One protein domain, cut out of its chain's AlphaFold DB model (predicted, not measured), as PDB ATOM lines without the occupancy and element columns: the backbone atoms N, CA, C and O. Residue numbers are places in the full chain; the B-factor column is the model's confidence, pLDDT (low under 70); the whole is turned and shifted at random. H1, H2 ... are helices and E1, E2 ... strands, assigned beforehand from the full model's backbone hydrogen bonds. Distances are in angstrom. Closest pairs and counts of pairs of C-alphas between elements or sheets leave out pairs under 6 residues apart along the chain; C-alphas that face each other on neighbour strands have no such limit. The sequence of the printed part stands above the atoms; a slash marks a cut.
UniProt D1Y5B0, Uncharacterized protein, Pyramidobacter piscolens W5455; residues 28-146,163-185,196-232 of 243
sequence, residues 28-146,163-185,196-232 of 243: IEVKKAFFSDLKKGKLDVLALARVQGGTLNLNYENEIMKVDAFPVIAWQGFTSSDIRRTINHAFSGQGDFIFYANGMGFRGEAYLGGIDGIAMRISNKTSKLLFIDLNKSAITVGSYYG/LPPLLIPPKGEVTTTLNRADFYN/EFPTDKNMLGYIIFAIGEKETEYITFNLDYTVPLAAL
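AT A GLANCE: This is residues 28 to 146, 163 to 185 and 196 to 232 of the 243 residues of an uncharacterized protein of Pyramidobacter piscolens W5455 (UniProt D1Y5B0). Two long antiparallel strands, E2 and E4, run side by side along most of a rod. Toward one end the strongly twisted sheet E6 E5 E8 E9 covers one face of their sheet, a sandwich only partly face to face; toward the other end E3 joins E4, and helices H1 and H3 pack on opposite faces. The printed part has 179 residues, with four named helices and nine named strands in the order H1 H2 E1 E2 H3 E3 E4 E5 E6 E7 E8 E9 H4; the class is mixed, helices and strands. Both sheets are antiparallel, the larger one branched at E4. The whole is only just loose, close to compact, with a radius of gyration of the C-alphas of 19.1 A and spans of 63 by 31 by 25 A.

IN THESE COORDINATES: E4, residues 108 to 124, is 48.7 A long, from C-alpha 108 at (135.064, 174.792, 195.434) to C-alpha 124 at (151.731, 197.893, 155.978). E2, residues 65 to 80, is 47.9 A. E1 is residues 59 to 61, E3 97 to 102 and E7 173 to 179, 19.8 A. In the second sheet E6 is residues 166 to 168, E5 130 to 139, E8 206 to 211 and E9 217 to 222; E5 bends by 86 degrees at residue 135. H1, residues 32 to 39, begins at (147.253, 177.360, 192.386). H2 is residues 45 to 50, H3 83 to 90 and H4 229 to 232.

HOW THE PARTS SIT: E2 lies on one side of E4, with N 70 and O 119 2.8 A apart; E3, N 102 to O 109 2.8 A, and E7, N 120 to O 176 2.8 A, lie on the other side. E1 and E2 form a hairpin, N 60 to O 67 2.9 A. The sandwich, two sheets face to face, has facing parts 9.4 A centre to centre. In the second sheet N 132 and O 166 of E5 and E6 are 2.9 A apart, N 138 and O 208 of E5 and E8 2.9 A, and N 209 and O 219 of the hairpin E8 and E9 2.9 A. H3 is on the branched sheet at a height of 9.1 A, over E4; its closest C-alphas to E4 are Ile 83 and Gly 108, 5.6 A. H1 is on the opposite face. H2 only grazes that sheet with residues 45 to 46. H2 and H4 only just touch, with 3 pairs of C-alphas within 8 A, the closest Leu 48 and Ala 231, 6.2 A. In H1 and H3 every O i to N i+4 pair is within hydrogen-bond range; in H2 1 of 2 is, and H4 is too short for one.

THE WHOLE: The C-alphas farthest apart, Gly 105 and Ser 127, are 63.3 A apart. Residues 147 to 162 and 186 to 195 are not printed, with C-alpha gaps of 27.1 A and 14.0 A. Of the links printed whole, none is long. Mean pLDDT of the printed part is 78.8; 45 residues are under 70, among them 43 to 54, 89 to 97 and 102 to 109.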
ATOM      1  N   ILE A  28     144.525 167.837 182.823       74.56
ATOM      2  CA  ILE A  28     145.735 168.422 183.407       74.56
ATOM      3  C   ILE A  28     145.319 169.330 184.562       74.56
ATOM      4  O   ILE A  28     145.099 170.527 184.383       74.56
ATOM      5  N   GLU A  29     145.223 168.758 185.765       78.38
ATOM      6  CA  GLU A  29     145.083 169.568 186.976       78.38
ATOM      7  C   GLU A  29     146.426 170.253 187.274       78.38
ATOM      8  O   GLU A  29     147.454 169.585 187.432       78.38
ATOM      9  N   VAL A  30     146.429 171.582 187.356       80.12
ATOM     10  CA  VAL A  30     147.585 172.388 187.764       80.12
ATOM     11  C   VAL A  30     147.390 172.957 189.169       80.12
ATOM     12  O   VAL A  30     146.273 173.124 189.645       80.12
ATOM     13  N   LYS A  31     148.487 173.274 189.857       83.56
ATOM     14  CA  LYS A  31     148.527 173.901 191.186       83.56
ATOM     15  C   LYS A  31     148.102 175.371 191.115       83.56
ATOM     16  O   LYS A  31     148.379 176.050 190.127       83.56
ATOM     17  N   LYS A  32     147.593 175.922 192.228       77.88
ATOM     18  CA  LYS A  32     147.253 177.360 192.386       77.88
ATOM     19  C   LYS A  32     148.385 178.302 191.964       77.88
ATOM     20  O   LYS A  32     148.140 179.396 191.458       77.88
ATOM     21  N   ALA A  33     149.628 177.869 192.181       80.81
ATOM     22  CA  ALA A  33     150.830 178.609 191.819       80.81
ATOM     23  C   ALA A  33     150.872 178.991 190.329       80.81
ATOM     24  O   ALA A  33     151.325 180.086 190.024       80.81
ATOM     25  N   PHE A  34     150.332 178.162 189.427       80.62
ATOM     26  CA  PHE A  34     150.251 178.468 187.994       80.62
ATOM     27  C   PHE A  34     149.493 179.775 187.737       80.62
ATOM     28  O   PHE A  34     150.022 180.709 187.141       80.62
ATOM     29  N   PHE A  35     148.275 179.875 188.271       73.88
ATOM     30  CA  PHE A  35     147.424 181.055 188.117       73.88
ATOM     31  C   PHE A  35     147.976 182.268 188.868       73.88
ATOM     32  O   PHE A  35     147.832 183.397 188.409       73.88
ATOM     33  N   SER A  36     148.625 182.051 190.019       78.75
ATOM     34  CA  SER A  36     149.335 183.120 190.729       78.75
ATOM     35  C   SER A  36     150.489 183.680 189.894       78.75
ATOM     36  O   SER A  36     150.650 184.896 189.835       78.75
ATOM     37  N   ASP A  37     151.296 182.823 189.270       80.19
ATOM     38  CA  ASP A  37     152.422 183.243 188.434       80.19
ATOM     39  C   ASP A  37     151.938 183.953 187.164       80.19
ATOM     40  O   ASP A  37     152.484 185.002 186.824       80.19
ATOM     41  N   LEU A  38     150.865 183.456 186.534       74.06
ATOM     42  CA  LEU A  38     150.199 184.102 185.399       74.06
ATOM     43  C   LEU A  38     149.690 185.508 185.769       74.06
ATOM     44  O   LEU A  38     150.055 186.489 185.128       74.06
ATOM     45  N   LYS A  39     148.910 185.638 186.856       74.00
ATOM     46  CA  LYS A  39     148.375 186.936 187.327       74.00
ATOM     47  C   LYS A  39     149.469 187.943 187.688       74.00
ATOM     48  O   LYS A  39     149.247 189.143 187.596       74.00
ATOM     49  N   LYS A  40     150.633 187.464 188.131       80.06
ATOM     50  CA  LYS A  40     151.792 188.296 188.492       80.06
ATOM     51  C   LYS A  40     152.726 188.574 187.307       80.06
ATOM     52  O   LYS A  40     153.792 189.141 187.527       80.06
ATOM     53  N   GLY A  41     152.384 188.133 186.091       68.44
ATOM     54  CA  GLY A  41     153.218 188.293 184.896       68.44
ATOM     55  C   GLY A  41     154.532 187.503 184.927       68.44
ATOM     56  O   GLY A  41     155.417 187.750 184.117       68.44
ATOM     57  N   LYS A  42     154.686 186.553 185.861       71.81
ATOM     58  CA  LYS A  42     155.866 185.670 185.954       71.81
ATOM     59  C   LYS A  42     155.832 184.538 184.932       71.81
ATOM     60  O   LYS A  42     156.852 183.910 184.660       71.81
ATOM     61  N   LEU A  43     154.642 184.257 184.423       68.88
ATOM     62  CA  LEU A  43     154.378 183.351 183.328       68.88
ATOM     63  C   LEU A  43     153.524 184.135 182.342       68.88
ATOM     64  O   LEU A  43     152.468 184.631 182.725       68.88
ATOM     65  N   ASP A  44     153.982 184.272 181.104       67.62
ATOM     66  CA  ASP A  44     153.117 184.721 180.023       67.62
ATOM     67  C   ASP A  44     152.680 183.509 179.191       67.62
ATOM     68  O   ASP A  44     153.273 182.425 179.235       67.62
ATOM     69  N   VAL A  45     151.581 183.679 178.467       60.03
ATOM     70  CA  VAL A  45     151.012 182.631 177.626       60.03
ATOM     71  C   VAL A  45     152.010 182.168 176.561       60.03
ATOM     72  O   VAL A  45     152.136 180.976 176.301       60.03
ATOM     73  N   LEU A  46     152.783 183.077 175.970       69.44
ATOM     74  CA  LEU A  46     153.779 182.738 174.953       69.44
ATOM     75  C   LEU A  46     154.952 181.949 175.554       69.44
ATOM     76  O   LEU A  46     155.513 181.073 174.897       69.44
ATOM     77  N   ALA A  47     155.297 182.203 176.816       65.62
ATOM     78  CA  ALA A  47     156.344 181.529 177.564       65.62
ATOM     79  C   ALA A  47     156.028 180.043 177.761       65.62
ATOM     80  O   ALA A  47     156.951 179.236 177.812       65.62
ATOM     81  N   LEU A  48     154.746 179.659 177.785       67.00
ATOM     82  CA  LEU A  48     154.343 178.251 177.825       67.00
ATOM     83  C   LEU A  48     154.796 177.468 176.586       67.00
ATOM     84  O   LEU A  48     155.164 176.307 176.722       67.00
ATOM     85  N   ALA A  49     154.811 178.093 175.404       66.00
ATOM     86  CA  ALA A  49     155.319 177.467 174.180       66.00
ATOM     87  C   ALA A  49     156.849 177.579 174.057       66.00
ATOM     88  O   ALA A  49     157.495 176.709 173.481       66.00
ATOM     89  N   ARG A  50     157.453 178.634 174.623       68.44
ATOM     90  CA  ARG A  50     158.909 178.880 174.560       68.44
ATOM     91  C   ARG A  50     159.730 177.966 175.478       68.44
ATOM     92  O   ARG A  50     160.946 177.882 175.323       68.44
ATOM     93  N   VAL A  51     159.100 177.289 176.438       56.22
ATOM     94  CA  VAL A  51     159.773 176.360 177.353       56.22
ATOM     95  C   VAL A  51     159.762 174.947 176.764       56.22
ATOM     96  O   VAL A  51     158.707 174.357 176.570       56.22
ATOM     97  N   GLN A  52     160.956 174.385 176.551       52.88
ATOM     98  CA  GLN A  52     161.185 172.965 176.240       52.88
ATOM     99  C   GLN A  52     160.459 172.430 174.993       52.88
ATOM    100  O   GLN A  52     159.632 171.527 175.082       52.88
ATOM    101  N   GLY A  53     160.845 172.925 173.814       59.12
ATOM    102  CA  GLY A  53     160.551 172.246 172.545       59.12
ATOM    103  C   GLY A  53     159.137 172.441 171.994       59.12
ATOM    104  O   GLY A  53     158.737 171.679 171.119       59.12
ATOM    105  N   GLY A  54     158.388 173.438 172.477       68.44
ATOM    106  CA  GLY A  54     157.176 173.895 171.796       68.44
ATOM    107  C   GLY A  54     157.490 174.595 170.470       68.44
ATOM    108  O   GLY A  54     158.604 175.075 170.245       68.44
ATOM    109  N   THR A  55     156.495 174.661 169.587       74.00
ATOM    110  CA  THR A  55     156.585 175.380 168.308       74.00
ATOM    111  C   THR A  55     155.924 176.744 168.448       74.00
ATOM    112  O   THR A  55     154.791 176.842 168.928       74.00
ATOM    113  N   LEU A  56     156.636 177.790 168.028       84.81
ATOM    114  CA  LEU A  56     156.158 179.166 168.015       84.81
ATOM    115  C   LEU A  56     156.486 179.803 166.661       84.81
ATOM    116  O   LEU A  56     157.625 180.196 166.420       84.81
ATOM    117  N   ASN A  57     155.480 179.920 165.806       86.62
ATOM    118  CA  ASN A  57     155.529 180.656 164.553       86.62
ATOM    119  C   ASN A  57     154.342 181.625 164.530       86.62
ATOM    120  O   ASN A  57     153.232 181.262 164.158       86.62
ATOM    121  N   LEU A  58     154.567 182.839 165.025       88.31
ATOM    122  CA  LEU A  58     153.526 183.862 165.183       88.31
ATOM    123  C   LEU A  58     153.771 185.095 164.315       88.31
ATOM    124  O   LEU A  58     153.105 186.111 164.484       88.31
ATOM    125  N   ASN A  59     154.762 185.026 163.434       92.88
ATOM    126  CA  ASN A  59     155.169 186.146 162.615       92.88
ATOM    127  C   ASN A  59     155.112 185.748 161.142       92.88
ATOM    128  O   ASN A  59     155.584 184.685 160.754       92.88
ATOM    129  N   TYR A  60     154.551 186.636 160.336       94.88
ATOM    130  CA  TYR A  60     154.646 186.592 158.889       94.88
ATOM    131  C   TYR A  60     155.178 187.930 158.392       94.88
ATOM    132  O   TYR A  60     154.782 188.985 158.890       94.88
ATOM    133  N   GLU A  61     156.049 187.903 157.391       96.94
ATOM    134  CA  GLU A  61     156.544 189.115 156.755       96.94
ATOM    135  C   GLU A  61     156.857 188.868 155.278       96.94
ATOM    136  O   GLU A  61     157.542 187.908 154.930       96.94
ATOM    137  N   ASN A  62     156.385 189.765 154.415       96.00
ATOM    138  CA  ASN A  62     156.771 189.847 153.008       96.00
ATOM    139  C   ASN A  62     157.050 191.309 152.618       96.00
ATOM    140  O   ASN A  62     157.230 192.179 153.473       96.00
ATOM    141  N   GLU A  63     157.135 191.610 151.328       96.06
ATOM    142  CA  GLU A  63     157.326 192.965 150.802       96.06
ATOM    143  C   GLU A  63     156.121 193.901 151.015       96.06
ATOM    144  O   GLU A  63     156.301 195.119 151.062       96.06
ATOM    145  N   ILE A  64     154.915 193.353 151.204       95.81
ATOM    146  CA  ILE A  64     153.659 194.109 151.340       95.81
ATOM    147  C   ILE A  64     153.354 194.431 152.804       95.81
ATOM    148  O   ILE A  64     152.972 195.558 153.124       95.81
ATOM    149  N   MET A  65     153.516 193.465 153.706       96.38
ATOM    150  CA  MET A  65     153.087 193.589 155.096       96.38
ATOM    151  C   MET A  65     153.921 192.752 156.062       96.38
ATOM    152  O   MET A  65     154.652 191.839 155.682       96.38
ATOM    153  N   LYS A  66     153.755 193.067 157.344       97.69
ATOM    154  CA  LYS A  66     154.173 192.251 158.478       97.69
ATOM    155  C   LYS A  66     152.948 191.952 159.335       97.69
ATOM    156  O   LYS A  66     152.142 192.847 159.569       97.69
ATOM    157  N   VAL A  67     152.816 190.721 159.807       95.56
ATOM    158  CA  VAL A  67     151.773 190.294 160.742       95.56
ATOM    159  C   VAL A  67     152.451 189.699 161.967       95.56
ATOM    160  O   VAL A  67     153.166 188.707 161.855       95.56
ATOM    161  N   ASP A  68     152.211 190.293 163.131       93.62
ATOM    162  CA  ASP A  68     152.554 189.727 164.434       93.62
ATOM    163  C   ASP A  68     151.264 189.249 165.112       93.62
ATOM    164  O   ASP A  68     150.372 190.046 165.409       93.62
ATOM    165  N   ALA A  69     151.149 187.945 165.338       89.19
ATOM    166  CA  ALA A  69     149.973 187.311 165.910       89.19
ATOM    167  C   ALA A  69     150.176 186.917 167.380       89.19
ATOM    168  O   ALA A  69     151.279 186.612 167.827       89.19
ATOM    169  N   PHE A  70     149.086 186.886 168.144       85.75
ATOM    170  CA  PHE A  70     149.081 186.549 169.561       85.75
ATOM    171  C   PHE A  70     147.827 185.724 169.878       85.75
ATOM    172  O   PHE A  70     146.718 186.220 169.669       85.75
ATOM    173  N   PRO A  71     147.951 184.479 170.376       82.12
ATOM    174  CA  PRO A  71     146.787 183.719 170.815       82.12
ATOM    175  C   PRO A  71     146.111 184.432 171.992       82.12
ATOM    176  O   PRO A  71     146.763 184.780 172.980       82.12
ATOM    177  N   VAL A  72     144.798 184.626 171.894       80.88
ATOM    178  CA  VAL A  72     143.972 185.144 172.988       80.88
ATOM    179  C   VAL A  72     143.522 183.952 173.818       80.88
ATOM    180  O   VAL A  72     142.756 183.114 173.347       80.88
ATOM    181  N   ILE A  73     144.025 183.853 175.047       77.88
ATOM    182  CA  ILE A  73     143.607 182.814 175.992       77.88
ATOM    183  C   ILE A  73     142.561 183.377 176.939       77.88
ATOM    184  O   ILE A  73     142.811 184.372 177.621       77.88
ATOM    185  N   ALA A  74     141.440 182.672 177.047       74.62
ATOM    186  CA  ALA A  74     140.421 182.927 178.046       74.62
ATOM    187  C   ALA A  74     140.480 181.889 179.171       74.62
ATOM    188  O   ALA A  74     140.808 180.719 178.961       74.62
ATOM    189  N   TRP A  75     140.133 182.342 180.376       72.38
ATOM    190  CA  TRP A  75     139.999 181.505 181.563       72.38
ATOM    191  C   TRP A  75     138.625 181.723 182.183       72.38
ATOM    192  O   TRP A  75     138.299 182.844 182.573       72.38
ATOM    193  N   GLN A  76     137.840 180.661 182.327       70.75
ATOM    194  CA  GLN A  76     136.517 180.731 182.938       70.75
ATOM    195  C   GLN A  76     136.547 180.165 184.349       70.75
ATOM    196  O   GLN A  76     136.903 179.007 184.551       70.75
ATOM    197  N   GLY A  77     136.160 180.996 185.315       69.75
ATOM    198  CA  GLY A  77     135.934 180.577 186.692       69.75
ATOM    199  C   GLY A  77     134.523 180.021 186.877       69.75
ATOM    200  O   GLY A  77     133.566 180.598 186.370       69.75
ATOM    201  N   PHE A  78     134.374 178.943 187.641       70.19
ATOM    202  CA  PHE A  78     133.070 178.446 188.075       70.19
ATOM    203  C   PHE A  78     133.135 177.871 189.491       70.19
ATOM    204  O   PHE A  78     134.206 177.531 190.001       70.19
ATOM    205  N   THR A  79     131.968 177.777 190.131       70.12
ATOM    206  CA  THR A  79     131.827 177.247 191.491       70.12
ATOM    207  C   THR A  79     130.910 176.029 191.495       70.12
ATOM    208  O   THR A  79     129.896 175.999 190.805       70.12
ATOM    209  N   SER A  80     131.280 174.997 192.251       71.12
ATOM    210  CA  SER A  80     130.476 173.777 192.409       71.12
ATOM    211  C   SER A  80     130.684 173.183 193.794       71.12
ATOM    212  O   SER A  80     131.732 173.386 194.410       71.12
ATOM    213  N   SER A  81     129.701 172.426 194.280       69.00
ATOM    214  CA  SER A  81     129.781 171.758 195.576       69.00
ATOM    215  C   SER A  81     130.696 170.540 195.618       69.00
ATOM    216  O   SER A  81     131.056 170.087 196.698       69.00
ATOM    217  N   ASP A  82     131.071 170.015 194.452       74.62
ATOM    218  CA  ASP A  82     132.078 168.966 194.308       74.62
ATOM    219  C   ASP A  82     132.826 169.169 192.988       74.62
ATOM    220  O   ASP A  82     132.522 168.559 191.964       74.62
ATOM    221  N   ILE A  83     133.783 170.098 193.001       74.25
ATOM    222  CA  ILE A  83     134.428 170.602 191.786       74.25
ATOM    223  C   ILE A  83     135.139 169.493 190.995       74.25
ATOM    224  O   ILE A  83     135.027 169.446 189.773       74.25
ATOM    225  N   ARG A  84     135.812 168.550 191.674       75.12
ATOM    226  CA  ARG A  84     136.545 167.460 191.008       75.12
ATOM    227  C   ARG A  84     135.597 166.429 190.433       75.12
ATOM    228  O   ARG A  84     135.818 165.990 189.309       75.12
ATOM    229  N   ARG A  85     134.535 166.056 191.156       73.69
ATOM    230  CA  ARG A  85     133.516 165.160 190.602       73.69
ATOM    231  C   ARG A  85     132.796 165.816 189.433       73.69
ATOM    232  O   ARG A  85     132.629 165.160 188.417       73.69
ATOM    233  N   THR A  86     132.429 167.095 189.540       72.88
ATOM    234  CA  THR A  86     131.818 167.848 188.437       72.88
ATOM    235  C   THR A  86     132.730 167.852 187.218       72.88
ATOM    236  O   THR A  86     132.278 167.463 186.152       72.88
ATOM    237  N   ILE A  87     134.013 168.190 187.372       71.81
ATOM    238  CA  ILE A  87     134.972 168.191 186.260       71.81
ATOM    239  C   ILE A  87     135.130 166.792 185.657       71.81
ATOM    240  O   ILE A  87     135.081 166.617 184.443       71.81
ATOM    241  N   ASN A  88     135.288 165.777 186.505       70.94
ATOM    242  CA  ASN A  88     135.509 164.409 186.057       70.94
ATOM    243  C   ASN A  88     134.277 163.766 185.417       70.94
ATOM    244  O   ASN A  88     134.459 162.878 184.595       70.94
ATOM    245  N   HIS A  89     133.067 164.174 185.801       68.25
ATOM    246  CA  HIS A  89     131.808 163.624 185.295       68.25
ATOM    247  C   HIS A  89     131.257 164.416 184.107       68.25
ATOM    248  O   HIS A  89     130.783 163.830 183.144       68.25
ATOM    249  N   ALA A  90     131.289 165.749 184.159       62.91
ATOM    250  CA  ALA A  90     130.739 166.586 183.096       62.91
ATOM    251  C   ALA A  90     131.635 166.646 181.858       62.91
ATOM    252  O   ALA A  90     131.133 166.851 180.756       62.91
ATOM    253  N   PHE A  91     132.945 166.471 182.038       62.28
ATOM    254  CA  PHE A  91     133.937 166.660 180.978       62.28
ATOM    255  C   PHE A  91     134.699 165.367 180.652       62.28
ATOM    256  O   PHE A  91     135.720 165.387 179.964       62.28
ATOM    257  N   SER A  92     134.212 164.211 181.123       54.84
ATOM    258  CA  SER A  92     134.732 162.912 180.689       54.84
ATOM    259  C   SER A  92     134.483 162.726 179.191       54.84
ATOM    260  O   SER A  92     133.334 162.670 178.764       54.84
ATOM    261  N   GLY A  93     135.558 162.617 178.407       53.31
ATOM    262  CA  GLY A  93     135.486 162.394 176.958       53.31
ATOM    263  C   GLY A  93     135.532 163.660 176.098       53.31
ATOM    264  O   GLY A  93     135.446 163.549 174.881       53.31
ATOM    265  N   GLN A  94     135.703 164.839 176.704       57.38
ATOM    266  CA  GLN A  94     135.800 166.136 176.019       57.38
ATOM    267  C   GLN A  94     137.261 166.617 175.977       57.38
ATOM    268  O   GLN A  94     137.599 167.594 176.627       57.38
ATOM    269  N   GLY A  95     138.145 165.840 175.338       55.31
ATOM    270  CA  GLY A  95     139.515 166.269 175.014       55.31
ATOM    271  C   GLY A  95     140.455 166.677 176.170       55.31
ATOM    272  O   GLY A  95     140.231 166.399 177.349       55.31
ATOM    273  N   ASP A  96     141.596 167.269 175.809       62.19
ATOM    274  CA  ASP A  96     142.636 167.687 176.761       62.19
ATOM    275  C   ASP A  96     142.287 169.083 177.304       62.19
ATOM    276  O   ASP A  96     142.213 170.052 176.547       62.19
ATOM    277  N   PHE A  97     142.130 169.224 178.623       67.44
ATOM    278  CA  PHE A  97     141.893 170.526 179.250       67.44
ATOM    279  C   PHE A  97     142.801 170.762 180.458       67.44
ATOM    280  O   PHE A  97     143.071 169.866 181.268       67.44
ATOM    281  N   ILE A  98     143.261 172.010 180.585       72.31
ATOM    282  CA  ILE A  98     144.008 172.495 181.745       72.31
ATOM    283  C   ILE A  98     143.017 173.107 182.722       72.31
ATOM    284  O   ILE A  98     142.271 174.023 182.373       72.31
ATOM    285  N   PHE A  99     143.052 172.637 183.964       74.00
ATOM    286  CA  PHE A  99     142.216 173.182 185.020       74.00
ATOM    287  C   PHE A  99     142.967 173.325 186.335       74.00
ATOM    288  O   PHE A  99     143.933 172.621 186.609       74.00
ATOM    289  N   TYR A 100     142.492 174.222 187.186       73.25
ATOM    290  CA  TYR A 100     142.832 174.237 188.608       73.25
ATOM    291  C   TYR A 100     141.559 174.041 189.407       73.25
ATOM    292  O   TYR A 100     140.537 174.618 189.051       73.25
ATOM    293  N   ALA A 101     141.635 173.263 190.481       72.88
ATOM    294  CA  ALA A 101     140.550 173.067 191.425       72.88
ATOM    295  C   ALA A 101     141.024 173.398 192.846       72.88
ATOM    296  O   ALA A 101     142.010 172.835 193.333       72.88
ATOM    297  N   ASN A 102     140.292 174.287 193.516       67.19
ATOM    298  CA  ASN A 102     140.477 174.633 194.918       67.19
ATOM    299  C   ASN A 102     139.243 174.259 195.735       67.19
ATOM    300  O   ASN A 102     138.121 174.511 195.302       67.19
ATOM    301  N   GLY A 103     139.459 173.756 196.945       60.00
ATOM    302  CA  GLY A 103     138.393 173.434 197.886       60.00
ATOM    303  C   GLY A 103     138.317 171.942 198.195       60.00
ATOM    304  O   GLY A 103     138.291 171.085 197.309       60.00
ATOM    305  N   MET A 104     138.287 171.641 199.490       51.78
ATOM    306  CA  MET A 104     137.880 170.353 200.040       51.78
ATOM    307  C   MET A 104     136.535 170.588 200.746       51.78
ATOM    308  O   MET A 104     136.525 171.080 201.870       51.78
ATOM    309  N   GLY A 105     135.401 170.332 200.079       57.00
ATOM    310  CA  GLY A 105     134.059 170.458 200.680       57.00
ATOM    311  C   GLY A 105     132.972 171.049 199.766       57.00
ATOM    312  O   GLY A 105     133.207 171.262 198.581       57.00
ATOM    313  N   PHE A 106     131.797 171.334 200.357       49.94
ATOM    314  CA  PHE A 106     130.514 171.735 199.730       49.94
ATOM    315  C   PHE A 106     130.537 172.941 198.772       49.94
ATOM    316  O   PHE A 106     129.497 173.229 198.182       49.94
ATOM    317  N   ARG A 107     131.658 173.662 198.624       57.91
ATOM    318  CA  ARG A 107     131.893 174.687 197.593       57.91
ATOM    319  C   ARG A 107     133.387 174.748 197.262       57.91
ATOM    320  O   ARG A 107     134.208 174.938 198.157       57.91
ATOM    321  N   GLY A 108     133.723 174.610 195.985       64.94
ATOM    322  CA  GLY A 108     135.064 174.792 195.434       64.94
ATOM    323  C   GLY A 108     135.050 175.707 194.213       64.94
ATOM    324  O   GLY A 108     134.003 175.918 193.599       64.94
ATOM    325  N   GLU A 109     136.220 176.239 193.872       67.88
ATOM    326  CA  GLU A 109     136.451 177.071 192.688       67.88
ATOM    327  C   GLU A 109     137.281 176.286 191.677       67.88
ATOM    328  O   GLU A 109     138.273 175.651 192.049       67.88
ATOM    329  N   ALA A 110     136.922 176.373 190.399       70.25
ATOM    330  CA  ALA A 110     137.810 175.950 189.330       70.25
ATOM    331  C   ALA A 110     137.906 176.969 188.210       70.25
ATOM    332  O   ALA A 110     136.988 177.753 187.982       70.25
ATOM    333  N   TYR A 111     139.043 176.921 187.523       68.62
ATOM    334  CA  TYR A 111     139.298 177.682 186.309       68.62
ATOM    335  C   TYR A 111     139.581 176.721 185.158       68.62
ATOM    336  O   TYR A 111     140.424 175.838 185.317       68.62
ATOM    337  N   LEU A 112     138.902 176.912 184.026       70.00
ATOM    338  CA  LEU A 112     139.131 176.206 182.757       70.00
ATOM    339  C   LEU A 112     139.769 177.170 181.763       70.00
ATOM    340  O   LEU A 112     139.326 178.313 181.673       70.00
ATOM    341  N   GLY A 113     140.807 176.731 181.053       71.12
ATOM    342  CA  GLY A 113     141.503 177.551 180.058       71.12
ATOM    343  C   GLY A 113     141.334 177.051 178.637       71.12
ATOM    344  O   GLY A 113     141.342 175.847 178.413       71.12
ATOM    345  N   GLY A 114     141.292 177.975 177.679       73.12
ATOM    346  CA  GLY A 114     141.406 177.660 176.257       73.12
ATOM    347  C   GLY A 114     141.620 178.900 175.399       73.12
ATOM    348  O   GLY A 114     141.819 180.001 175.914       73.12
ATOM    349  N   ILE A 115     141.628 178.705 174.082       75.44
ATOM    350  CA  ILE A 115     141.883 179.782 173.118       75.44
ATOM    351  C   ILE A 115     140.563 180.361 172.630       75.44
ATOM    352  O   ILE A 115     139.770 179.660 172.003       75.44
ATOM    353  N   ASP A 116     140.378 181.643 172.922       76.62
ATOM    354  CA  ASP A 116     139.246 182.483 172.522       76.62
ATOM    355  C   ASP A 116     139.411 182.982 171.085       76.62
ATOM    356  O   ASP A 116     138.463 183.045 170.311       76.62
ATOM    357  N   GLY A 117     140.643 183.248 170.665       80.62
ATOM    358  CA  GLY A 117     140.876 183.821 169.352       80.62
ATOM    359  C   GLY A 117     142.333 184.122 169.071       80.62
ATOM    360  O   GLY A 117     143.247 183.604 169.719       80.62
ATOM    361  N   ILE A 118     142.537 185.005 168.103       85.00
ATOM    362  CA  ILE A 118     143.843 185.521 167.723       85.00
ATOM    363  C   ILE A 118     143.794 187.044 167.632       85.00
ATOM    364  O   ILE A 118     142.951 187.622 166.949       85.00
ATOM    365  N   ALA A 119     144.707 187.705 168.333       88.62
ATOM    366  CA  ALA A 119     144.987 189.117 168.138       88.62
ATOM    367  C   ALA A 119     146.109 189.245 167.108       88.62
ATOM    368  O   ALA A 119     147.097 188.517 167.166       88.62
ATOM    369  N   MET A 120     145.968 190.163 166.162       91.94
ATOM    370  CA  MET A 120     146.940 190.398 165.104       91.94
ATOM    371  C   MET A 120     147.273 191.874 165.033       91.94
ATOM    372  O   MET A 120     146.389 192.727 164.979       91.94
ATOM    373  N   ARG A 121     148.564 192.163 164.976       96.38
ATOM    374  CA  ARG A 121     149.114 193.461 164.620       96.38
ATOM    375  C   ARG A 121     149.617 193.375 163.190       96.38
ATOM    376  O   ARG A 121     150.504 192.578 162.901       96.38
ATOM    377  N   ILE A 122     149.030 194.168 162.305       96.81
ATOM    378  CA  ILE A 122     149.322 194.155 160.874       96.81
ATOM    379  C   ILE A 122     149.959 195.490 160.502       96.81
ATOM    380  O   ILE A 122     149.320 196.538 160.614       96.81
ATOM    381  N   SER A 123     151.207 195.450 160.048       98.19
ATOM    382  CA  SER A 123     151.961 196.614 159.587       98.19
ATOM    383  C   SER A 123     152.029 196.612 158.059       98.19
ATOM    384  O   SER A 123     152.457 195.633 157.448       98.19
ATOM    385  N   ASN A 124     151.640 197.714 157.425       97.94
ATOM    386  CA  ASN A 124     151.731 197.893 155.978       97.94
ATOM    387  C   ASN A 124     153.129 198.402 155.603       97.94
ATOM    388  O   ASN A 124     153.551 199.470 156.038       97.94
ATOM    389  N   LYS A 125     153.855 197.656 154.769       97.69
ATOM    390  CA  LYS A 125     155.212 198.005 154.320       97.69
ATOM    391  C   LYS A 125     155.219 198.811 153.026       97.69
ATOM    392  O   LYS A 125     156.280 199.283 152.616       97.69
ATOM    393  N   THR A 126     154.072 199.029 152.396       95.94
ATOM    394  CA  THR A 126     153.955 199.763 151.133       95.94
ATOM    395  C   THR A 126     153.693 201.259 151.347       95.94
ATOM    396  O   THR A 126     153.454 201.730 152.460       95.94
ATOM    397  N   SER A 127     153.767 202.032 150.261       96.44
ATOM    398  CA  SER A 127     153.375 203.447 150.212       96.44
ATOM    399  C   SER A 127     151.903 203.659 149.827       96.44
ATOM    400  O   SER A 127     151.479 204.800 149.652       96.44
ATOM    401  N   LYS A 128     151.120 202.586 149.689       95.06
ATOM    402  CA  LYS A 128     149.698 202.625 149.325       95.06
ATOM    403  C   LYS A 128     148.845 202.133 150.490       95.06
ATOM    404  O   LYS A 128     149.356 201.483 151.396       95.06
ATOM    405  N   LEU A 129     147.555 202.465 150.484       95.75
ATOM    406  CA  LEU A 129     146.607 201.901 151.444       95.75
ATOM    407  C   LEU A 129     146.529 200.384 151.230       95.75
ATOM    408  O   LEU A 129     146.326 199.939 150.102       95.75
ATOM    409  N   LEU A 130     146.685 199.608 152.302       96.44
ATOM    410  CA  LEU A 130     146.466 198.167 152.270       96.44
ATOM    411  C   LEU A 130     145.031 197.885 152.715       96.44
ATOM    412  O   LEU A 130     144.600 198.332 153.779       96.44
ATOM    413  N   PHE A 131     144.305 197.162 151.872       96.44
ATOM    414  CA  PHE A 131     142.913 196.784 152.071       96.44
ATOM    415  C   PHE A 131     142.843 195.276 152.286       96.44
ATOM    416  O   PHE A 131     143.333 194.543 151.428       96.44
ATOM    417  N   ILE A 132     142.245 194.821 153.389       95.00
ATOM    418  CA  ILE A 132     141.990 193.398 153.660       95.00
ATOM    419  C   ILE A 132     140.481 193.189 153.821       95.00
ATOM    420  O   ILE A 132     139.875 193.728 154.749       95.00
ATOM    421  N   ASP A 133     139.878 192.383 152.948       92.69
ATOM    422  CA  ASP A 133     138.467 191.998 153.039       92.69
ATOM    423  C   ASP A 133     138.306 190.788 153.963       92.69
ATOM    424  O   ASP A 133     138.625 189.652 153.597       92.69
ATOM    425  N   LEU A 134     137.796 191.017 155.172       86.88
ATOM    426  CA  LEU A 134     137.593 189.948 156.148       86.88
ATOM    427  C   LEU A 134     136.509 188.949 155.726       86.88
ATOM    428  O   LEU A 134     136.604 187.789 156.105       86.88
ATOM    429  N   ASN A 135     135.540 189.347 154.895       84.69
ATOM    430  CA  ASN A 135     134.464 188.454 154.441       84.69
ATOM    431  C   ASN A 135     134.943 187.449 153.386       84.69
ATOM    432  O   ASN A 135     134.319 186.412 153.182       84.69
ATOM    433  N   LYS A 136     136.042 187.765 152.691       88.56
ATOM    434  CA  LYS A 136     136.697 186.882 151.709       88.56
ATOM    435  C   LYS A 136     137.945 186.196 152.262       88.56
ATOM    436  O   LYS A 136     138.561 185.395 151.558       88.56
ATOM    437  N   SER A 137     138.343 186.540 153.484       88.44
ATOM    438  CA  SER A 137     139.482 185.946 154.175       88.44
ATOM    439  C   SER A 137     139.061 184.677 154.917       88.44
ATOM    440  O   SER A 137     137.891 184.492 155.244       88.44
ATOM    441  N   ALA A 138     140.016 183.796 155.204       86.00
ATOM    442  CA  ALA A 138     139.787 182.583 155.987       86.00
ATOM    443  C   ALA A 138     140.884 182.417 157.036       86.00
ATOM    444  O   ALA A 138     142.069 182.530 156.730       86.00
ATOM    445  N   ILE A 139     140.491 182.177 158.286       79.12
ATOM    446  CA  ILE A 139     141.403 182.181 159.432       79.12
ATOM    447  C   ILE A 139     141.078 180.990 160.312       79.12
ATOM    448  O   ILE A 139     139.939 180.809 160.735       79.12
ATOM    449  N   THR A 140     142.091 180.173 160.583       77.50
ATOM    450  CA  THR A 140     141.943 178.980 161.415       77.50
ATOM    451  C   THR A 140     142.590 179.211 162.773       77.50
ATOM    452  O   THR A 140     143.810 179.341 162.880       77.50
ATOM    453  N   VAL A 141     141.778 179.212 163.831       72.38
ATOM    454  CA  VAL A 141     142.239 179.245 165.228       72.38
ATOM    455  C   VAL A 141     142.208 177.817 165.783       72.38
ATOM    456  O   VAL A 141     141.373 177.465 166.616       72.38
ATOM    457  N   GLY A 142     143.078 176.967 165.229       66.75
ATOM    458  CA  GLY A 142     143.169 175.550 165.581       66.75
ATOM    459  C   GLY A 142     141.869 174.777 165.331       66.75
ATOM    460  O   GLY A 142     140.962 175.241 164.642       66.75
ATOM    461  N   SER A 143     141.774 173.567 165.880       58.69
ATOM    462  CA  SER A 143     140.528 172.791 165.851       58.69
ATOM    463  C   SER A 143     139.776 172.918 167.174       58.69
ATOM    464  O   SER A 143     140.373 173.001 168.250       58.69
ATOM    465  N   TYR A 144     138.446 172.909 167.102       55.81
ATOM    466  CA  TYR A 144     137.602 172.649 168.262       55.81
ATOM    467  C   TYR A 144     137.708 171.175 168.646       55.81
ATOM    468  O   TYR A 144     137.445 170.306 167.818       55.81
ATOM    469  N   TYR A 145     138.099 170.906 169.888       53.31
ATOM    470  CA  TYR A 145     138.215 169.542 170.407       53.31
ATOM    471  C   TYR A 145     137.169 169.222 171.498       53.31
ATOM    472  O   TYR A 145     137.041 168.057 171.866       53.31
ATOM    473  N   GLY A 146     136.365 170.223 171.900       52.59
ATOM    474  CA  GLY A 146     135.309 170.133 172.920       52.59
ATOM    475  C   GLY A 146     134.082 169.318 172.530       52.59
ATOM    476  O   GLY A 146     133.895 168.920 171.377       52.59
ATOM    477  N   LEU A 163     131.376 192.190 157.584       79.00
ATOM    478  CA  LEU A 163     132.472 192.780 158.342       79.00
ATOM    479  C   LEU A 163     133.084 193.934 157.536       79.00
ATOM    480  O   LEU A 163     133.321 193.772 156.334       79.00
ATOM    481  N   PRO A 164     133.356 195.101 158.150       84.75
ATOM    482  CA  PRO A 164     134.087 196.151 157.461       84.75
ATOM    483  C   PRO A 164     135.497 195.649 157.102       84.75
ATOM    484  O   PRO A 164     136.099 194.897 157.880       84.75
ATOM    485  N   PRO A 165     136.049 196.052 155.947       90.31
ATOM    486  CA  PRO A 165     137.416 195.706 155.594       90.31
ATOM    487  C   PRO A 165     138.401 196.368 156.560       90.31
ATOM    488  O   PRO A 165     138.153 197.460 157.081       90.31
ATOM    489  N   LEU A 166     139.557 195.739 156.758       94.19
ATOM    490  CA  LEU A 166     140.658 196.379 157.468       94.19
ATOM    491  C   LEU A 166     141.391 197.304 156.502       94.19
ATOM    492  O   LEU A 166     141.893 196.874 155.462       94.19
ATOM    493  N   LEU A 167     141.461 198.580 156.874       96.38
ATOM    494  CA  LEU A 167     142.186 199.611 156.146       96.38
ATOM    495  C   LEU A 167     143.458 199.946 156.916       96.38
ATOM    496  O   LEU A 167     143.392 200.494 158.016       96.38
ATOM    497  N   ILE A 168     144.614 199.620 156.346       97.19
ATOM    498  CA  ILE A 168     145.909 199.822 156.998       97.19
ATOM    499  C   ILE A 168     146.659 200.925 156.240       97.19
ATOM    500  O   ILE A 168     147.052 200.711 155.083       97.19
ATOM    501  N   PRO A 169     146.859 202.112 156.850       97.50
ATOM    502  CA  PRO A 169     147.491 203.250 156.188       97.50
ATOM    503  C   PRO A 169     148.873 202.917 155.605       97.50
ATOM    504  O   PRO A 169     149.543 202.012 156.111       97.50
ATOM    505  N   PRO A 170     149.340 203.651 154.577       97.81
ATOM    506  CA  PRO A 170     150.713 203.545 154.086       97.81
ATOM    507  C   PRO A 170     151.725 203.647 155.226       97.81
ATOM    508  O   PRO A 170     151.666 204.599 156.005       97.81
ATOM    509  N   LYS A 171     152.652 202.686 155.328       96.44
ATOM    510  CA  LYS A 171     153.647 202.617 156.422       96.44
ATOM    511  C   LYS A 171     153.044 202.612 157.840       96.44
ATOM    512  O   LYS A 171     153.762 202.855 158.806       96.44
ATOM    513  N   GLY A 172     151.740 202.367 157.957       97.12
ATOM    514  CA  GLY A 172     150.992 202.364 159.205       97.12
ATOM    515  C   GLY A 172     150.757 200.960 159.749       97.12
ATOM    516  O   GLY A 172     151.171 199.956 159.168       97.12
ATOM    517  N   GLU A 173     150.051 200.910 160.870       97.50
ATOM    518  CA  GLU A 173     149.748 199.684 161.598       97.50
ATOM    519  C   GLU A 173     148.302 199.692 162.096       97.50
ATOM    520  O   GLU A 173     147.778 200.736 162.488       97.50
ATOM    521  N   VAL A 174     147.677 198.516 162.103       96.38
ATOM    522  CA  VAL A 174     146.381 198.267 162.742       96.38
ATOM    523  C   VAL A 174     146.498 197.036 163.628       96.38
ATOM    524  O   VAL A 174     147.145 196.054 163.267       96.38
ATOM    525  N   THR A 175     145.846 197.074 164.788       93.62
ATOM    526  CA  THR A 175     145.631 195.885 165.617       93.62
ATOM    527  C   THR A 175     144.172 195.463 165.511       93.62
ATOM    528  O   THR A 175     143.278 196.299 165.623       93.62
ATOM    529  N   THR A 176     143.934 194.174 165.296       88.50
ATOM    530  CA  THR A 176     142.602 193.568 165.267       88.50
ATOM    531  C   THR A 176     142.588 192.302 166.112       88.50
ATOM    532  O   THR A 176     143.620 191.651 166.277       88.50
ATOM    533  N   THR A 177     141.420 191.937 166.625       85.50
ATOM    534  CA  THR A 177     141.214 190.678 167.339       85.50
ATOM    535  C   THR A 177     140.104 189.913 166.652       85.50
ATOM    536  O   THR A 177     139.032 190.458 166.402       85.50
ATOM    537  N   LEU A 178     140.372 188.646 166.358       79.38
ATOM    538  CA  LEU A 178     139.421 187.729 165.763       79.38
ATOM    539  C   LEU A 178     139.119 186.632 166.766       79.38
ATOM    540  O   LEU A 178     139.974 185.793 167.065       79.38
ATOM    541  N   ASN A 179     137.902 186.672 167.290       75.62
ATOM    542  CA  ASN A 179     137.412 185.668 168.213       75.62
ATOM    543  C   ASN A 179     136.825 184.499 167.433       75.62
ATOM    544  O   ASN A 179     136.363 184.627 166.299       75.62
ATOM    545  N   ARG A 180     136.827 183.346 168.071       71.81
ATOM    546  CA  ARG A 180     136.212 182.137 167.561       71.81
ATOM    547  C   ARG A 180     134.688 182.276 167.545       71.81
ATOM    548  O   ARG A 180     134.067 182.609 168.551       71.81
ATOM    549  N   ALA A 181     134.055 181.960 166.418       62.78
ATOM    550  CA  ALA A 181     132.590 181.916 166.327       62.78
ATOM    551  C   ALA A 181     131.987 180.797 167.205       62.78
ATOM    552  O   ALA A 181     130.851 180.865 167.672       62.78
ATOM    553  N   ASP A 182     132.771 179.764 167.491       58.97
ATOM    554  CA  ASP A 182     132.419 178.670 168.388       58.97
ATOM    555  C   ASP A 182     132.810 178.968 169.860       58.97
ATOM    556  O   ASP A 182     132.764 178.097 170.724       58.97
ATOM    557  N   PHE A 183     133.144 180.223 170.179       59.75
ATOM    558  CA  PHE A 183     133.421 180.693 171.534       59.75
ATOM    559  C   PHE A 183     132.285 181.595 172.033       59.75
ATOM    560  O   PHE A 183     132.144 182.720 171.570       59.75
ATOM    561  N   TYR A 184     131.477 181.138 172.993       57.25
ATOM    562  CA  TYR A 184     130.469 181.977 173.655       57.25
ATOM    563  C   TYR A 184     130.684 182.023 175.168       57.25
ATOM    564  O   TYR A 184     130.857 180.992 175.816       57.25
ATOM    565  N   ASN A 185     130.616 183.232 175.727       53.50
ATOM    566  CA  ASN A 185     130.658 183.503 177.159       53.50
ATOM    567  C   ASN A 185     129.338 184.177 177.571       53.50
ATOM    568  O   ASN A 185     129.287 185.399 177.700       53.50
ATOM    569  N   GLU A 196     138.934 174.139 175.648       61.53
ATOM    570  CA  GLU A 196     140.052 173.209 175.606       61.53
ATOM    571  C   GLU A 196     141.351 173.942 175.311       61.53
ATOM    572  O   GLU A 196     141.419 174.851 174.475       61.53
ATOM    573  N   PHE A 197     142.399 173.498 175.994       70.06
ATOM    574  CA  PHE A 197     143.760 173.942 175.770       70.06
ATOM    575  C   PHE A 197     144.577 172.723 175.343       70.06
ATOM    576  O   PHE A 197     145.135 172.032 176.203       70.06
ATOM    577  N   PRO A 198     144.610 172.400 174.038       69.31
ATOM    578  CA  PRO A 198     145.209 171.162 173.580       69.31
ATOM    579  C   PRO A 198     146.732 171.264 173.687       69.31
ATOM    580  O   PRO A 198     147.403 171.901 172.876       69.31
ATOM    581  N   THR A 199     147.290 170.627 174.713       76.31
ATOM    582  CA  THR A 199     148.741 170.455 174.821       76.31
ATOM    583  C   THR A 199     149.243 169.487 173.755       76.31
ATOM    584  O   THR A 199     148.508 168.603 173.320       76.31
ATOM    585  N   ASP A 200     150.504 169.628 173.354       78.38
ATOM    586  CA  ASP A 200     151.153 168.785 172.340       78.38
ATOM    587  C   ASP A 200     150.491 168.843 170.935       78.38
ATOM    588  O   ASP A 200     150.772 167.992 170.091       78.38
ATOM    589  N   LYS A 201     149.626 169.833 170.653       79.62
ATOM    590  CA  LYS A 201     149.011 170.072 169.331       79.62
ATOM    591  C   LYS A 201     149.178 171.528 168.893       79.62
ATOM    592  O   LYS A 201     149.221 172.420 169.741       79.62
ATOM    593  N   ASN A 202     149.201 171.768 167.575       80.94
ATOM    594  CA  ASN A 202     149.114 173.132 167.056       80.94
ATOM    595  C   ASN A 202     147.714 173.696 167.328       80.94
ATOM    596  O   ASN A 202     146.691 173.114 166.960       80.94
ATOM    597  N   MET A 203     147.701 174.825 168.018       78.62
ATOM    598  CA  MET A 203     146.517 175.560 168.423       78.62
ATOM    599  C   MET A 203     146.125 176.675 167.453       78.62
ATOM    600  O   MET A 203     145.061 177.270 167.602       78.62
ATOM    601  N   LEU A 204     146.982 176.969 166.484       81.62
ATOM    602  CA  LEU A 204     146.713 177.884 165.387       81.62
ATOM    603  C   LEU A 204     146.657 177.088 164.082       81.62
ATOM    604  O   LEU A 204     146.830 175.871 164.068       81.62
ATOM    605  N   GLY A 205     146.338 177.762 162.989       83.81
ATOM    606  CA  GLY A 205     146.338 177.155 161.669       83.81
ATOM    607  C   GLY A 205     146.824 178.143 160.629       83.81
ATOM    608  O   GLY A 205     147.755 178.911 160.859       83.81
ATOM    609  N   TYR A 206     146.180 178.127 159.475       86.81
ATOM    610  CA  TYR A 206     146.503 179.039 158.394       86.81
ATOM    611  C   TYR A 206     145.650 180.308 158.445       86.81
ATOM    612  O   TYR A 206     144.514 180.315 158.934       86.81
ATOM    613  N   ILE A 207     146.206 181.368 157.874       90.06
ATOM    614  CA  ILE A 207     145.519 182.603 157.524       90.06
ATOM    615  C   ILE A 207     145.607 182.764 156.012       90.06
ATOM    616  O   ILE A 207     146.685 182.656 155.431       90.06
ATOM    617  N   ILE A 208     144.463 183.035 155.394       92.69
ATOM    618  CA  ILE A 208     144.321 183.458 154.006       92.69
ATOM    619  C   ILE A 208     143.694 184.847 154.051       92.69
ATOM    620  O   ILE A 208     142.510 184.977 154.363       92.69
ATOM    621  N   PHE A 209     144.475 185.882 153.753       94.25
ATOM    622  CA  PHE A 209     143.958 187.238 153.604       94.25
ATOM    623  C   PHE A 209     143.625 187.533 152.149       94.25
ATOM    624  O   PHE A 209     144.465 187.358 151.269       94.25
ATOM    625  N   ALA A 210     142.412 188.033 151.925       94.94
ATOM    626  CA  ALA A 210     141.994 188.634 150.669       94.94
ATOM    627  C   ALA A 210     142.405 190.113 150.661       94.94
ATOM    628  O   ALA A 210     141.792 190.931 151.351       94.94
ATOM    629  N   ILE A 211     143.453 190.450 149.913       95.00
ATOM    630  CA  ILE A 211     143.990 191.809 149.809       95.00
ATOM    631  C   ILE A 211     143.516 192.505 148.530       95.00
ATOM    632  O   ILE A 211     143.452 191.893 147.471       95.00
ATOM    633  N   GLY A 212     143.220 193.801 148.625       89.44
ATOM    634  CA  GLY A 212     142.815 194.636 147.489       89.44
ATOM    635  C   GLY A 212     141.308 194.906 147.405       89.44
ATOM    636  O   GLY A 212     140.476 194.072 147.753       89.44
ATOM    637  N   GLU A 213     140.961 196.114 146.950       83.94
ATOM    638  CA  GLU A 213     139.579 196.621 146.921       83.94
ATOM    639  C   GLU A 213     138.769 196.096 145.720       83.94
ATOM    640  O   GLU A 213     137.590 195.776 145.853       83.94
ATOM    641  N   LYS A 214     139.396 196.004 144.538       81.56
ATOM    642  CA  LYS A 214     138.741 195.601 143.275       81.56
ATOM    643  C   LYS A 214     139.309 194.305 142.715       81.56
ATOM    644  O   LYS A 214     138.558 193.386 142.404       81.56
ATOM    645  N   GLU A 215     140.631 194.240 142.606       85.06
ATOM    646  CA  GLU A 215     141.366 193.032 142.240       85.06
ATOM    647  C   GLU A 215     141.859 192.384 143.529       85.06
ATOM    648  O   GLU A 215     142.661 192.973 144.254       85.06
ATOM    649  N   THR A 216     141.301 191.218 143.852       90.62
ATOM    650  CA  THR A 216     141.644 190.486 145.070       90.62
ATOM    651  C   THR A 216     142.834 189.571 144.809       90.62
ATOM    652  O   THR A 216     142.758 188.667 143.979       90.62
ATOM    653  N   GLU A 217     143.904 189.775 145.563       93.88
ATOM    654  CA  GLU A 217     145.020 188.842 145.691       93.88
ATOM    655  C   GLU A 217     144.905 188.098 147.031       93.88
ATOM    656  O   GLU A 217     144.357 188.619 148.005       93.88
ATOM    657  N   TYR A 218     145.389 186.856 147.088       94.38
ATOM    658  CA  TYR A 218     145.348 186.042 148.301       94.38
ATOM    659  C   TYR A 218     146.749 185.832 148.855       94.38
ATOM    660  O   TYR A 218     147.588 185.205 148.212       94.38
ATOM    661  N   ILE A 219     146.974 186.286 150.087       93.94
ATOM    662  CA  ILE A 219     148.199 185.985 150.827       93.94
ATOM    663  C   ILE A 219     147.897 184.896 151.846       93.94
ATOM    664  O   ILE A 219     147.017 185.056 152.691       93.94
ATOM    665  N   THR A 220     148.651 183.799 151.772       93.44
ATOM    666  CA  THR A 220     148.513 182.657 152.680       93.44
ATOM    667  C   THR A 220     149.753 182.502 153.542       93.44
ATOM    668  O   THR A 220     150.875 182.538 153.037       93.44
ATOM    669  N   PHE A 221     149.558 182.281 154.836       92.50
ATOM    670  CA  PHE A 221     150.633 181.941 155.758       92.50
ATOM    671  C   PHE A 221     150.124 181.047 156.886       92.50
ATOM    672  O   PHE A 221     148.941 181.048 157.219       92.50
ATOM    673  N   ASN A 222     151.033 180.262 157.458       90.69
ATOM    674  CA  ASN A 222     150.736 179.366 158.567       90.69
ATOM    675  C   ASN A 222     151.241 179.976 159.865       90.69
ATOM    676  O   ASN A 222     152.335 180.542 159.901       90.69
ATOM    677  N   LEU A 223     150.447 179.822 160.917       88.06
ATOM    678  CA  LEU A 223     150.830 180.138 162.276       88.06
ATOM    679  C   LEU A 223     150.877 178.857 163.103       88.06
ATOM    680  O   LEU A 223     150.050 177.955 162.951       88.06
ATOM    681  N   ASP A 224     151.822 178.815 164.031       86.75
ATOM    682  CA  ASP A 224     151.988 177.694 164.939       86.75
ATOM    683  C   ASP A 224     152.136 178.179 166.376       86.75
ATOM    684  O   ASP A 224     152.971 179.025 166.706       86.75
ATOM    685  N   TYR A 225     151.341 177.586 167.257       85.25
ATOM    686  CA  TYR A 225     151.494 177.723 168.695       85.25
ATOM    687  C   TYR A 225     151.222 176.359 169.317       85.25
ATOM    688  O   TYR A 225     150.100 175.865 169.280       85.25
ATOM    689  N   THR A 226     152.259 175.724 169.854       83.69
ATOM    690  CA  THR A 226     152.145 174.437 170.550       83.69
ATOM    691  C   THR A 226     152.726 174.571 171.944       83.69
ATOM    692  O   THR A 226     153.891 174.935 172.106       83.69
ATOM    693  N   VAL A 227     151.926 174.233 172.954       79.50
ATOM    694  CA  VAL A 227     152.394 174.133 174.339       79.50
ATOM    695  C   VAL A 227     152.633 172.666 174.669       79.50
ATOM    696  O   VAL A 227     151.674 171.891 174.690       79.50
ATOM    697  N   PRO A 228     153.882 172.257 174.937       78.69
ATOM    698  CA  PRO A 228     154.162 170.883 175.309       78.69
ATOM    699  C   PRO A 228     153.643 170.608 176.723       78.69
ATOM    700  O   PRO A 228     153.843 171.411 177.639       78.69
ATOM    701  N   LEU A 229     153.051 169.435 176.953       77.19
ATOM    702  CA  LEU A 229     152.606 168.996 178.284       77.19
ATOM    703  C   LEU A 229     153.746 169.064 179.317       77.19
ATOM    704  O   LEU A 229     153.524 169.332 180.502       77.19
ATOM    705  N   ALA A 230     154.985 168.857 178.866       76.69
ATOM    706  CA  ALA A 230     156.188 168.973 179.683       76.69
ATOM    707  C   ALA A 230     156.365 170.368 180.314       76.69
ATOM    708  O   ALA A 230     156.806 170.450 181.464       76.69
ATOM    709  N   ALA A 231     155.945 171.450 179.641       75.88
ATOM    710  CA  ALA A 231     156.024 172.811 180.182       75.88
ATOM    711  C   ALA A 231     155.164 172.993 181.448       75.88
ATOM    712  O   ALA A 231     155.462 173.828 182.305       75.88
ATOM    713  N   LEU A 232     154.134 172.157 181.625       77.69
ATOM    714  CA  LEU A 232     153.249 172.174 182.790       77.69
ATOM    715  C   LEU A 232     153.737 171.274 183.930       77.69
ATOM    716  O   LEU A 232     153.153 171.300 185.012       77.69
TER     717      LEU A 232